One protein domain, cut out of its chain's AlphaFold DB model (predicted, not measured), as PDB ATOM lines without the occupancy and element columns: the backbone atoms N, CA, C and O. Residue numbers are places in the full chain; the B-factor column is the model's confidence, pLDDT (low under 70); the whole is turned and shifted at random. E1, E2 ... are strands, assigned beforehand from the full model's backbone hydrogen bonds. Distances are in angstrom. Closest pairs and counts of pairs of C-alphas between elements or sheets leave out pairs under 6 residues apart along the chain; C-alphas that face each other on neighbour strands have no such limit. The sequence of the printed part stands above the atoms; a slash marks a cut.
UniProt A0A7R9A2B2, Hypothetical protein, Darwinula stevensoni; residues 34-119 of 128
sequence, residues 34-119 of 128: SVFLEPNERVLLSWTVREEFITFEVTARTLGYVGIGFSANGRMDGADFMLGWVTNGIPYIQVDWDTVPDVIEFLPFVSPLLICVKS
ATOM      1  N   SER A  34     331.594 248.544 313.535       93.50
ATOM      2  CA  SER A  34     332.548 247.465 313.301       93.50
ATOM      3  C   SER A  34     333.866 247.729 314.019       93.50
ATOM      4  O   SER A  34     334.316 248.873 314.104       93.50
ATOM      5  N   VAL A  35     334.504 246.675 314.525       91.88
ATOM      6  CA  VAL A  35     335.814 246.754 315.179       91.88
ATOM      7  C   VAL A  35     336.625 245.481 314.941       91.88
ATOM      8  O   VAL A  35     336.101 244.368 315.012       91.88
ATOM      9  N   PHE A  36     337.925 245.636 314.693       91.56
ATOM     10  CA  PHE A  36     338.848 244.505 314.715       91.56
ATOM     11  C   PHE A  36     339.222 244.164 316.155       91.56
ATOM     12  O   PHE A  36     339.691 245.014 316.910       91.56
ATOM     13  N   LEU A  37     339.009 242.906 316.533       87.00
ATOM     14  CA  LEU A  37     339.183 242.426 317.904       87.00
ATOM     15  C   LEU A  37     340.607 241.943 318.216       87.00
ATOM     16  O   LEU A  37     340.916 241.624 319.363       87.00
ATOM     17  N   GLU A  38     341.481 241.879 317.213       81.25
ATOM     18  CA  GLU A  38     342.871 241.460 317.376       81.25
ATOM     19  C   GLU A  38     343.812 242.218 316.422       81.25
ATOM     20  O   GLU A  38     343.372 242.642 315.351       81.25
ATOM     21  N   PRO A  39     345.105 242.385 316.769       84.62
ATOM     22  CA  PRO A  39     346.017 243.277 316.047       84.62
ATOM     23  C   PRO A  39     346.273 242.935 314.577       84.62
ATOM     24  O   PRO A  39     346.696 243.807 313.827       84.62
ATOM     25  N   ASN A  40     346.072 241.683 314.155       88.44
ATOM     26  CA  ASN A  40     346.270 241.279 312.760       88.44
ATOM     27  C   ASN A  40     344.990 241.378 311.916       88.44
ATOM     28  O   ASN A  40     344.971 240.862 310.797       88.44
ATOM     29  N   GLU A  41     343.926 241.988 312.450       91.06
ATOM     30  CA  GLU A  41     342.676 242.257 311.730       91.06
ATOM     31  C   GLU A  41     342.008 240.995 311.148       91.06
ATOM     32  O   GLU A  41     341.271 241.048 310.162       91.06
ATOM     33  N   ARG A  42     342.246 239.816 311.740       88.19
ATOM     34  CA  ARG A  42     341.621 238.566 311.277       88.19
ATOM     35  C   ARG A  42     340.252 238.319 311.876       88.19
ATOM     36  O   ARG A  42     339.569 237.433 311.370       88.19
ATOM     37  N   VAL A  43     339.872 239.044 312.928       88.75
ATOM     38  CA  VAL A  43     338.549 238.945 313.553       88.75
ATOM     39  C   VAL A  43     337.895 240.312 313.574       88.75
ATOM     40  O   VAL A  43     338.324 241.198 314.312       88.75
ATOM     41  N   LEU A  44     336.864 240.456 312.751       91.88
ATOM     42  CA  LEU A  44     336.006 241.627 312.671       91.88
ATOM     43  C   LEU A  44     334.694 241.311 313.384       91.88
ATOM     44  O   LEU A  44     334.023 240.336 313.041       91.88
ATOM     45  N   LEU A  45     334.344 242.139 314.362       91.50
ATOM     46  CA  LEU A  45     333.020 242.165 314.965       91.50
ATOM     47  C   LEU A  45     332.260 243.352 314.390       91.50
ATOM     48  O   LEU A  45     332.692 244.490 314.571       91.50
ATOM     49  N   SER A  46     331.125 243.083 313.762       93.50
ATOM     50  CA  SER A  46     330.195 244.090 313.259       93.50
ATOM     51  C   SER A  46     328.880 243.990 314.018       93.50
ATOM     52  O   SER A  46     328.462 242.890 314.383       93.50
ATOM     53  N   TRP A  47     328.231 245.117 314.303       92.44
ATOM     54  CA  TRP A  47     326.936 245.097 314.975       92.44
ATOM     55  C   TRP A  47     326.053 246.286 314.635       92.44
ATOM     56  O   TRP A  47     326.526 247.366 314.278       92.44
ATOM     57  N   THR A  48     324.753 246.064 314.790       92.44
ATOM     58  CA  THR A  48     323.728 247.106 314.741       92.44
ATOM     59  C   THR A  48     322.718 246.864 315.845       92.44
ATOM     60  O   THR A  48     322.322 245.725 316.100       92.44
ATOM     61  N   VAL A  49     322.276 247.941 316.484       90.31
ATOM     62  CA  VAL A  49     321.215 247.907 317.492       90.31
ATOM     63  C   VAL A  49     319.862 248.095 316.799       90.31
ATOM     64  O   VAL A  49     319.697 248.959 315.937       90.31
ATOM     65  N   ARG A  50     318.890 247.255 317.148       86.44
ATOM     66  CA  ARG A  50     317.543 247.198 316.571       86.44
ATOM     67  C   ARG A  50     316.522 247.088 317.691       86.44
ATOM     68  O   ARG A  50     316.276 245.987 318.160       86.44
ATOM     69  N   GLU A  51     315.909 248.204 318.077       87.31
ATOM     70  CA  GLU A  51     314.895 248.245 319.143       87.31
ATOM     71  C   GLU A  51     315.352 247.474 320.401       87.31
ATOM     72  O   GLU A  51     316.165 247.989 321.164       87.31
ATOM     73  N   GLU A  52     314.876 246.241 320.591       90.88
ATOM     74  CA  GLU A  52     315.171 245.376 321.741       90.88
ATOM     75  C   GLU A  52     316.355 244.407 321.531       90.88
ATOM     76  O   GLU A  52     316.766 243.722 322.466       90.88
ATOM     77  N   PHE A  53     316.923 244.340 320.325       85.25
ATOM     78  CA  PHE A  53     317.961 243.380 319.948       85.25
ATOM     79  C   PHE A  53     319.234 244.058 319.453       85.25
ATOM     80  O   PHE A  53     319.222 245.155 318.900       85.25
ATOM     81  N   ILE A  54     320.356 243.356 319.592       88.19
ATOM     82  CA  ILE A  54     321.601 243.699 318.908       88.19
ATOM     83  C   ILE A  54     321.937 242.540 317.980       88.19
ATOM     84  O   ILE A  54     322.046 241.397 318.427       88.19
ATOM     85  N   THR A  55     322.095 242.831 316.692       89.81
ATOM     86  CA  THR A  55     322.548 241.844 315.711       89.81
ATOM     87  C   THR A  55     324.057 241.933 315.616       89.81
ATOM     88  O   THR A  55     324.584 242.991 315.274       89.81
ATOM     89  N   PHE A  56     324.739 240.825 315.894       88.88
ATOM     90  CA  PHE A  56     326.186 240.707 315.763       88.88
ATOM     91  C   PHE A  56     326.550 239.843 314.559       88.88
ATOM     92  O   PHE A  56     325.960 238.787 314.340       88.88
ATOM     93  N   GLU A  57     327.580 240.258 313.834       90.44
ATOM     94  CA  GLU A  57     328.269 239.446 312.840       90.44
ATOM     95  C   GLU A  57     329.745 239.337 313.204       90.44
ATOM     96  O   GLU A  57     330.418 240.322 313.512       90.44
ATOM     97  N   VAL A  58     330.250 238.108 313.149       89.12
ATOM     98  CA  VAL A  58     331.645 237.794 313.427       89.12
ATOM     99  C   VAL A  58     332.259 237.229 312.166       89.12
ATOM    100  O   VAL A  58     331.966 236.101 311.769       89.12
ATOM    101  N   THR A  59     333.154 237.997 311.558       91.31
ATOM    102  CA  THR A  59     333.961 237.524 310.438       91.31
ATOM    103  C   THR A  59     335.346 237.172 310.946       91.31
ATOM    104  O   THR A  59     336.090 238.043 311.394       91.31
ATOM    105  N   ALA A  60     335.713 235.895 310.851       88.38
ATOM    106  CA  ALA A  60     337.001 235.405 311.317       88.38
ATOM    107  C   ALA A  60     337.754 234.606 310.248       88.38
ATOM    108  O   ALA A  60     337.214 233.686 309.636       88.38
ATOM    109  N   ARG A  61     339.040 234.917 310.062       86.75
ATOM    110  CA  ARG A  61     339.964 234.128 309.232       86.75
ATOM    111  C   ARG A  61     340.731 233.141 310.110       86.75
ATOM    112  O   ARG A  61     341.802 233.466 310.620       86.75
ATOM    113  N   THR A  62     340.184 231.943 310.292       79.00
ATOM    114  CA  THR A  62     340.811 230.861 311.069       79.00
ATOM    115  C   THR A  62     340.551 229.492 310.436       79.00
ATOM    116  O   THR A  62     339.601 229.328 309.676       79.00
ATOM    117  N   LEU A  63     341.406 228.515 310.748       80.25
ATOM    118  CA  LEU A  63     341.194 227.092 310.437       80.25
ATOM    119  C   LEU A  63     340.570 226.322 311.613       80.25
ATOM    120  O   LEU A  63     340.256 225.145 311.470       80.25
ATOM    121  N   GLY A  64     340.457 226.969 312.774       80.06
ATOM    122  CA  GLY A  64     339.913 226.388 313.996       80.06
ATOM    123  C   GLY A  64     338.575 227.010 314.380       80.06
ATOM    124  O   GLY A  64     337.742 227.335 313.537       80.06
ATOM    125  N   TYR A  65     338.393 227.192 315.681       83.12
ATOM    126  CA  TYR A  65     337.183 227.732 316.286       83.12
ATOM    127  C   TYR A  65     337.394 229.217 316.613       83.12
ATOM    128  O   TYR A  65     338.518 229.640 316.917       83.12
ATOM    129  N   VAL A  66     336.324 230.007 316.575       86.38
ATOM    130  CA  VAL A  66     336.290 231.383 317.090       86.38
ATOM    131  C   VAL A  66     335.252 231.458 318.180       86.38
ATOM    132  O   VAL A  66     334.116 231.053 317.965       86.38
ATOM    133  N   GLY A  67     335.624 232.001 319.331       86.25
ATOM    134  CA  GLY A  67     334.655 232.349 320.356       86.25
ATOM    135  C   GLY A  67     334.688 233.835 320.661       86.25
ATOM    136  O   GLY A  67     335.759 234.445 320.682       86.25
ATOM    137  N   ILE A  68     333.519 234.415 320.897       85.56
ATOM    138  CA  ILE A  68     333.360 235.797 321.342       85.56
ATOM    139  C   ILE A  68     332.445 235.811 322.553       85.56
ATOM    140  O   ILE A  68     331.418 235.142 322.552       85.56
ATOM    141  N   GLY A  69     332.812 236.582 323.570       86.38
ATOM    142  CA  GLY A  69     331.972 236.784 324.742       86.38
ATOM    143  C   GLY A  69     331.898 238.230 325.184       86.38
ATOM    144  O   GLY A  69     332.811 239.014 324.926       86.38
ATOM    145  N   PHE A  70     330.818 238.571 325.873       85.75
ATOM    146  CA  PHE A  70     330.581 239.875 326.465       85.75
ATOM    147  C   PHE A  70     330.752 239.797 327.974       85.75
ATOM    148  O   PHE A  70     330.138 238.970 328.645       85.75
ATOM    149  N   SER A  71     331.571 240.689 328.524       84.44
ATOM    150  CA  SER A  71     331.754 240.786 329.970       84.44
ATOM    151  C   SER A  71     331.895 242.224 330.441       84.44
ATOM    152  O   SER A  71     332.235 243.136 329.684       84.44
ATOM    153  N   ALA A  72     331.651 242.444 331.733       83.62
ATOM    154  CA  ALA A  72     331.833 243.755 332.351       83.62
ATOM    155  C   ALA A  72     333.320 244.130 332.512       83.62
ATOM    156  O   ALA A  72     333.676 245.310 332.507       83.62
ATOM    157  N   ASN A  73     334.198 243.132 332.660       81.50
ATOM    158  CA  ASN A  73     335.621 243.301 332.974       81.50
ATOM    159  C   ASN A  73     336.554 243.082 331.765       81.50
ATOM    160  O   ASN A  73     337.759 243.285 331.899       81.50
ATOM    161  N   GLY A  74     336.025 242.676 330.604       79.00
ATOM    162  CA  GLY A  74     336.820 242.338 329.418       79.00
ATOM    163  C   GLY A  74     337.593 241.017 329.538       79.00
ATOM    164  O   GLY A  74     338.509 240.774 328.756       79.00
ATOM    165  N   ARG A  75     337.265 240.173 330.522       79.50
ATOM    166  CA  ARG A  75     337.786 238.808 330.703       79.50
ATOM    167  C   ARG A  75     336.716 237.783 330.333       79.50
ATOM    168  O   ARG A  75     335.550 238.139 330.197       79.50
ATOM    169  N   MET A  76     337.125 236.523 330.183       76.56
ATOM    170  CA  MET A  76     336.211 235.426 329.827       76.56
ATOM    171  C   MET A  76     335.465 234.879 331.044       76.56
ATOM    172  O   MET A  76     334.367 234.360 330.926       76.56
ATOM    173  N   ASP A  77     336.064 235.032 332.223       74.62
ATOM    174  CA  ASP A  77     335.422 234.684 333.484       74.62
ATOM    175  C   ASP A  77     334.167 235.539 333.704       74.62
ATOM    176  O   ASP A  77     334.245 236.775 333.712       74.62
ATOM    177  N   GLY A  78     333.027 234.855 333.841       76.25
ATOM    178  CA  GLY A  78     331.706 235.460 333.982       76.25
ATOM    179  C   GLY A  78     331.214 236.161 332.713       76.25
ATOM    180  O   GLY A  78     330.357 237.037 332.811       76.25
ATOM    181  N   ALA A  79     331.788 235.844 331.547       80.62
ATOM    182  CA  ALA A  79     331.285 236.316 330.265       80.62
ATOM    183  C   ALA A  79     330.099 235.466 329.797       80.62
ATOM    184  O   ALA A  79     330.090 234.251 329.980       80.62
ATOM    185  N   ASP A  80     329.152 236.111 329.126       85.31
ATOM    186  CA  ASP A  80     328.204 235.430 328.245       85.31
ATOM    187  C   ASP A  80     328.893 235.267 326.889       85.31
ATOM    188  O   ASP A  80     329.321 236.269 326.300       85.31
ATOM    189  N   PHE A  81     329.115 234.035 326.433       85.06
ATOM    190  CA  PHE A  81     329.927 233.789 325.246       85.06
ATOM    191  C   PHE A  81     329.300 232.804 324.270       85.06
ATOM    192  O   PHE A  81     328.535 231.906 324.606       85.06
ATOM    193  N   MET A  82     329.699 232.965 323.014       85.19
ATOM    194  CA  MET A  82     329.377 232.065 321.923       85.19
ATOM    195  C   MET A  82     330.651 231.534 321.273       85.19
ATOM    196  O   MET A  82     331.649 232.246 321.155       85.19
ATOM    197  N   LEU A  83     330.611 230.286 320.824       87.38
ATOM    198  CA  LEU A  83     331.675 229.595 320.109       87.38
ATOM    199  C   LEU A  83     331.148 229.147 318.747       87.38
ATOM    200  O   LEU A  83     330.122 228.480 318.672       87.38
ATOM    201  N   GLY A  84     331.863 229.481 317.679       86.25
ATOM    202  CA  GLY A  84     331.545 229.107 316.307       86.25
ATOM    203  C   GLY A  84     332.699 228.391 315.609       86.25
ATOM    204  O   GLY A  84     333.873 228.688 315.843       86.25
ATOM    205  N   TRP A  85     332.372 227.431 314.745       88.19
ATOM    206  CA  TRP A  85     333.349 226.693 313.937       88.19
ATOM    207  C   TRP A  85     332.739 226.119 312.667       88.19
ATOM    208  O   TRP A  85     331.522 226.056 312.517       88.19
ATOM    209  N   VAL A  86     333.601 225.675 311.751       85.81
ATOM    210  CA  VAL A  86     333.195 224.998 310.517       85.81
ATOM    211  C   VAL A  86     333.813 223.609 310.485       85.81
ATOM    212  O   VAL A  86     335.032 223.466 310.507       85.81
ATOM    213  N   THR A  87     332.973 222.586 310.365       84.31
ATOM    214  CA  THR A  87     333.401 221.195 310.184       84.31
ATOM    215  C   THR A  87     332.775 220.650 308.911       84.31
ATOM    216  O   THR A  87     331.560 220.690 308.750       84.31
ATOM    217  N   ASN A  88     333.597 220.132 307.993       88.31
ATOM    218  CA  ASN A  88     333.147 219.587 306.702       88.31
ATOM    219  C   ASN A  88     332.269 220.562 305.887       88.31
ATOM    220  O   ASN A  88     331.307 220.152 305.243       88.31
ATOM    221  N   GLY A  89     332.582 221.862 305.938       85.50
ATOM    222  CA  GLY A  89     331.813 222.915 305.261       85.50
ATOM    223  C   GLY A  89     330.495 223.291 305.949       85.50
ATOM    224  O   GLY A  89     329.769 224.135 305.431       85.50
ATOM    225  N   ILE A  90     330.190 222.698 307.105       87.56
ATOM    226  CA  ILE A  90     328.981 222.968 307.886       87.56
ATOM    227  C   ILE A  90     329.352 223.876 309.069       87.56
ATOM    228  O   ILE A  90     330.239 223.503 309.846       87.56
ATOM    229  N   PRO A  91     328.717 225.054 309.218       86.19
ATOM    230  CA  PRO A  91     328.926 225.920 310.369       86.19
ATOM    231  C   PRO A  91     328.146 225.420 311.591       86.19
ATOM    232  O   PRO A  91     327.013 224.951 311.478       86.19
ATOM    233  N   TYR A  92     328.745 225.572 312.766       86.81
ATOM    234  CA  TYR A  92     328.156 225.274 314.068       86.81
ATOM    235  C   TYR A  92     328.338 226.472 314.989       86.81
ATOM    236  O   TYR A  92     329.350 227.169 314.902       86.81
ATOM    237  N   ILE A  93     327.367 226.687 315.874       86.94
ATOM    238  CA  ILE A  93     327.438 227.690 316.931       86.94
ATOM    239  C   ILE A  93     326.917 227.099 318.239       86.94
ATOM    240  O   ILE A  93     325.930 226.364 318.246       86.94
ATOM    241  N   GLN A  94     327.587 227.422 319.334       86.31
ATOM    242  CA  GLN A  94     327.178 227.113 320.696       86.31
ATOM    243  C   GLN A  94     327.195 228.405 321.507       86.31
ATOM    244  O   GLN A  94     328.093 229.221 321.330       86.31
ATOM    245  N   VAL A  95     326.208 228.583 322.379       83.75
ATOM    246  CA  VAL A  95     326.117 229.704 323.324       83.75
ATOM    247  C   VAL A  95     326.153 229.148 324.743       83.75
ATOM    248  O   VAL A  95     325.624 228.056 324.969       83.75
ATOM    249  N   ASP A  96     326.791 229.858 325.667       79.25
ATOM    250  CA  ASP A  96     326.933 229.442 327.063       79.25
ATOM    251  C   ASP A  96     326.978 230.651 328.015       79.25
ATOM    252  O   ASP A  96     327.472 231.724 327.659       79.25
ATOM    253  N   TRP A  97     326.468 230.458 329.230       68.69
ATOM    254  CA  TRP A  97     326.410 231.444 330.306       68.69
ATOM    255  C   TRP A  97     326.723 230.736 331.637       68.69
ATOM    256  O   TRP A  97     325.838 230.112 332.191       68.69
ATOM    257  N   ASP A  98     327.959 230.765 332.154       57.94
ATOM    258  CA  ASP A  98     328.230 230.764 333.612       57.94
ATOM    259  C   ASP A  98     329.724 230.707 333.987       57.94
ATOM    260  O   ASP A  98     330.605 230.414 333.178       57.94
ATOM    261  N   THR A  99     329.987 231.023 335.262       47.66
ATOM    262  CA  THR A  99     331.291 231.115 335.943       47.66
ATOM    263  C   THR A  99     332.240 229.947 335.675       47.66
ATOM    264  O   THR A  99     331.923 228.787 335.930       47.66
ATOM    265  N   VAL A 100     333.460 230.284 335.263       51.72
ATOM    266  CA  VAL A 100     334.558 229.345 335.012       51.72
ATOM    267  C   VAL A 100     334.974 228.663 336.325       51.72
ATOM    268  O   VAL A 100     335.441 229.333 337.248       51.72
ATOM    269  N   PRO A 101     334.935 227.322 336.384       46.38
ATOM    270  CA  PRO A 101     336.187 226.625 336.674       46.38
ATOM    271  C   PRO A 101     336.612 225.692 335.541       46.38
ATOM    272  O   PRO A 101     337.776 225.313 335.485       46.38
ATOM    273  N   ASP A 102     335.730 225.432 334.583       46.69
ATOM    274  CA  ASP A 102     336.006 224.552 333.460       46.69
ATOM    275  C   ASP A 102     336.028 225.409 332.198       46.69
ATOM    276  O   ASP A 102     335.053 225.494 331.456       46.69
ATOM    277  N   VAL A 103     337.148 226.110 331.962       49.28
ATOM    278  CA  VAL A 103     337.470 226.548 330.597       49.28
ATOM    279  C   VAL A 103     337.339 225.285 329.774       49.28
ATOM    280  O   VAL A 103     338.148 224.386 329.994       49.28
ATOM    281  N   ILE A 104     336.288 225.224 328.943       50.41
ATOM    282  CA  ILE A 104     335.964 224.156 327.996       50.41
ATOM    283  C   ILE A 104     337.241 223.375 327.755       50.41
ATOM    284  O   ILE A 104     338.178 223.956 327.202       50.41
ATOM    285  N   GLU A 105     337.345 222.145 328.276       46.59
ATOM    286  CA  GLU A 105     338.526 221.313 328.059       46.59
ATOM    287  C   GLU A 105     338.576 221.013 326.560       46.59
ATOM    288  O   GLU A 105     338.096 219.994 326.064       46.59
ATOM    289  N   PHE A 106     339.093 221.979 325.804       48.62
ATOM    290  CA  PHE A 106     339.407 221.871 324.409       48.62
ATOM    291  C   PHE A 106     340.470 220.791 324.378       48.62
ATOM    292  O   PHE A 106     341.642 221.034 324.677       48.62
ATOM    293  N   LEU A 107     340.041 219.569 324.063       40.88
ATOM    294  CA  LEU A 107     340.949 218.506 323.673       40.88
ATOM    295  C   LEU A 107     341.981 219.112 322.706       40.88
ATOM    296  O   LEU A 107     341.608 219.952 321.884       40.88
ATOM    297  N   PRO A 108     343.267 218.743 322.827       42.94
ATOM    298  CA  PRO A 108     344.422 219.554 322.434       42.94
ATOM    299  C   PRO A 108     344.624 219.637 320.912       42.94
ATOM    300  O   PRO A 108     345.658 219.239 320.380       42.94
ATOM    301  N   PHE A 109     343.646 220.166 320.186       40.81
ATOM    302  CA  PHE A 109     343.710 220.416 318.759       40.81
ATOM    303  C   PHE A 109     343.601 221.919 318.498       40.81
ATOM    304  O   PHE A 109     342.533 222.493 318.335       40.81
ATOM    305  N   VAL A 110     344.793 222.514 318.431       44.75
ATOM    306  CA  VAL A 110     345.156 223.662 317.588       44.75
ATOM    307  C   VAL A 110     344.347 224.949 317.832       44.75
ATOM    308  O   VAL A 110     343.427 225.287 317.100       44.75
ATOM    309  N   SER A 111     344.777 225.701 318.852       47.81
ATOM    310  CA  SER A 111     344.616 227.162 319.020       47.81
ATOM    311  C   SER A 111     343.300 227.792 318.512       47.81
ATOM    312  O   SER A 111     343.285 228.360 317.417       47.81
ATOM    313  N   PRO A 112     342.214 227.774 319.310       65.38
ATOM    314  CA  PRO A 112     341.051 228.617 319.058       65.38
ATOM    315  C   PRO A 112     341.326 230.066 319.483       65.38
ATOM    316  O   PRO A 112     342.003 230.325 320.481       65.38
ATOM    317  N   LEU A 113     340.796 231.024 318.722       65.38
ATOM    318  CA  LEU A 113     340.837 232.437 319.091       65.38
ATOM    319  C   LEU A 113     339.561 232.765 319.867       65.38
ATOM    320  O   LEU A 113     338.481 232.851 319.287       65.38
ATOM    321  N   LEU A 114     339.704 232.908 321.183       72.31
ATOM    322  CA  LEU A 114     338.627 233.261 322.098       72.31
ATOM    323  C   LEU A 114     338.809 234.720 322.536       72.31
ATOM    324  O   LEU A 114     339.845 235.060 323.111       72.31
ATOM    325  N   ILE A 115     337.841 235.586 322.233       76.62
ATOM    326  CA  ILE A 115     337.946 237.030 322.467       76.62
ATOM    327  C   ILE A 115     336.827 237.521 323.382       76.62
ATOM    328  O   ILE A 115     335.653 237.253 323.153       76.62
ATOM    329  N   CYS A 116     337.188 238.291 324.406       77.50
ATOM    330  CA  CYS A 116     336.229 238.973 325.268       77.50
ATOM    331  C   CYS A 116     336.091 240.427 324.855       77.50
ATOM    332  O   CYS A 116     337.078 241.159 324.765       77.50
ATOM    333  N   VAL A 117     334.855 240.855 324.678       74.50
ATOM    334  CA  VAL A 117     334.489 242.231 324.393       74.50
ATOM    335  C   VAL A 117     333.875 242.820 325.650       74.50
ATOM    336  O   VAL A 117     332.977 242.246 326.268       74.50
ATOM    337  N   LYS A 118     334.366 243.991 326.052       69.94
ATOM    338  CA  LYS A 118     333.753 244.728 327.150       69.94
ATOM    339  C   LYS A 118     332.443 245.336 326.654       69.94
ATOM    340  O   LYS A 118     332.473 246.247 325.830       69.94
ATOM    341  N   SER A 119     331.309 244.858 327.163       62.56
ATOM    342  CA  SER A 119     330.019 245.483 326.864       62.56
ATOM    343  C   SER A 119     329.901 246.793 327.645       62.56
ATOM    344  O   SER A 119     330.121 246.835 328.859       62.56
TER     345      SER A 119
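This is residues 34 to 119 of the 128 residues of the protein "Hypothetical protein" of Darwinula stevensoni (UniProt A0A7R9A2B2). A four-stranded twisted sheet of E6, E5, E4 and E7 has a smaller three-stranded sheet of E1, E2 and E3 over one face, the two sheets only partly face to face with their strands crossed. The turn of the E2 and E3 hairpin, residues 49 to 54, sticks out past the larger sheet, and the long link of residues 98 to 112 swings out in a wide loop on the other side of that sheet. The printed part has 86 residues, with no named helix and seven strands, E1 to E7 in order along the chain; its class is all strand. The larger sheet has the order E6, E5, E4, E7 and is mixed; the smaller has the order E1, E2, E3 and is antiparallel. The whole is compact, with a radius of gyration of the C-alphas of 13.2 A and spans of 39 by 31 by 26 A.

In the larger sheet, E4 is residues 66 to 71, 16.6 A long; E5 is residues 80 to 87, 23.6 A; E6 is residues 90 to 97, 24.1 A; and E7 is residues 113 to 118, 16.3 A, ending at C-alpha 118 at (333.753, 244.728, 327.150). In the smaller sheet, E1 is residues 34 to 36, 7.1 A, beginning at C-alpha 34 at (332.548, 247.465, 313.301); E2 is residues 43 to 50, 22.8 A; and E3 is residues 53 to 60, 22.4 A.

E4, E5 and E6 form a meander, each strand the antiparallel neighbour of the one before. The hairpin E4 and E5 has N 68 and O 82 within hydrogen-bond range at 2.9 A, and the hairpin E5 and E6 has N 83 and O 94 at 2.8 A. E7 is parallel to E4 at 21 degrees, with N 115 and O 67 at 2.8 A. E6 and E7 are the edge strands, and from edge to edge the strands' lines turn by 45 degrees. E1, E2 and E3 form a second meander: hairpin E1 and E2 has N 35 and O 45 at 2.8 A, and hairpin E2 and E3 has N 46 and O 57 at 2.9 A. Between the sheets, the closest C-alphas of E3 and E4 are those of Ala 60 and Val 66, 7.1 A apart; E2 and E7, for instance, are apart.

The two C-alphas farthest apart, those of Glu 51 and Pro 108, are 41.3 A from each other. The printed part has no cut. The link from E6 to E7, 15 residues, is long. Mean pLDDT of the printed part is 78.2; residues 97 to 113 and 118 to 119 are under 70.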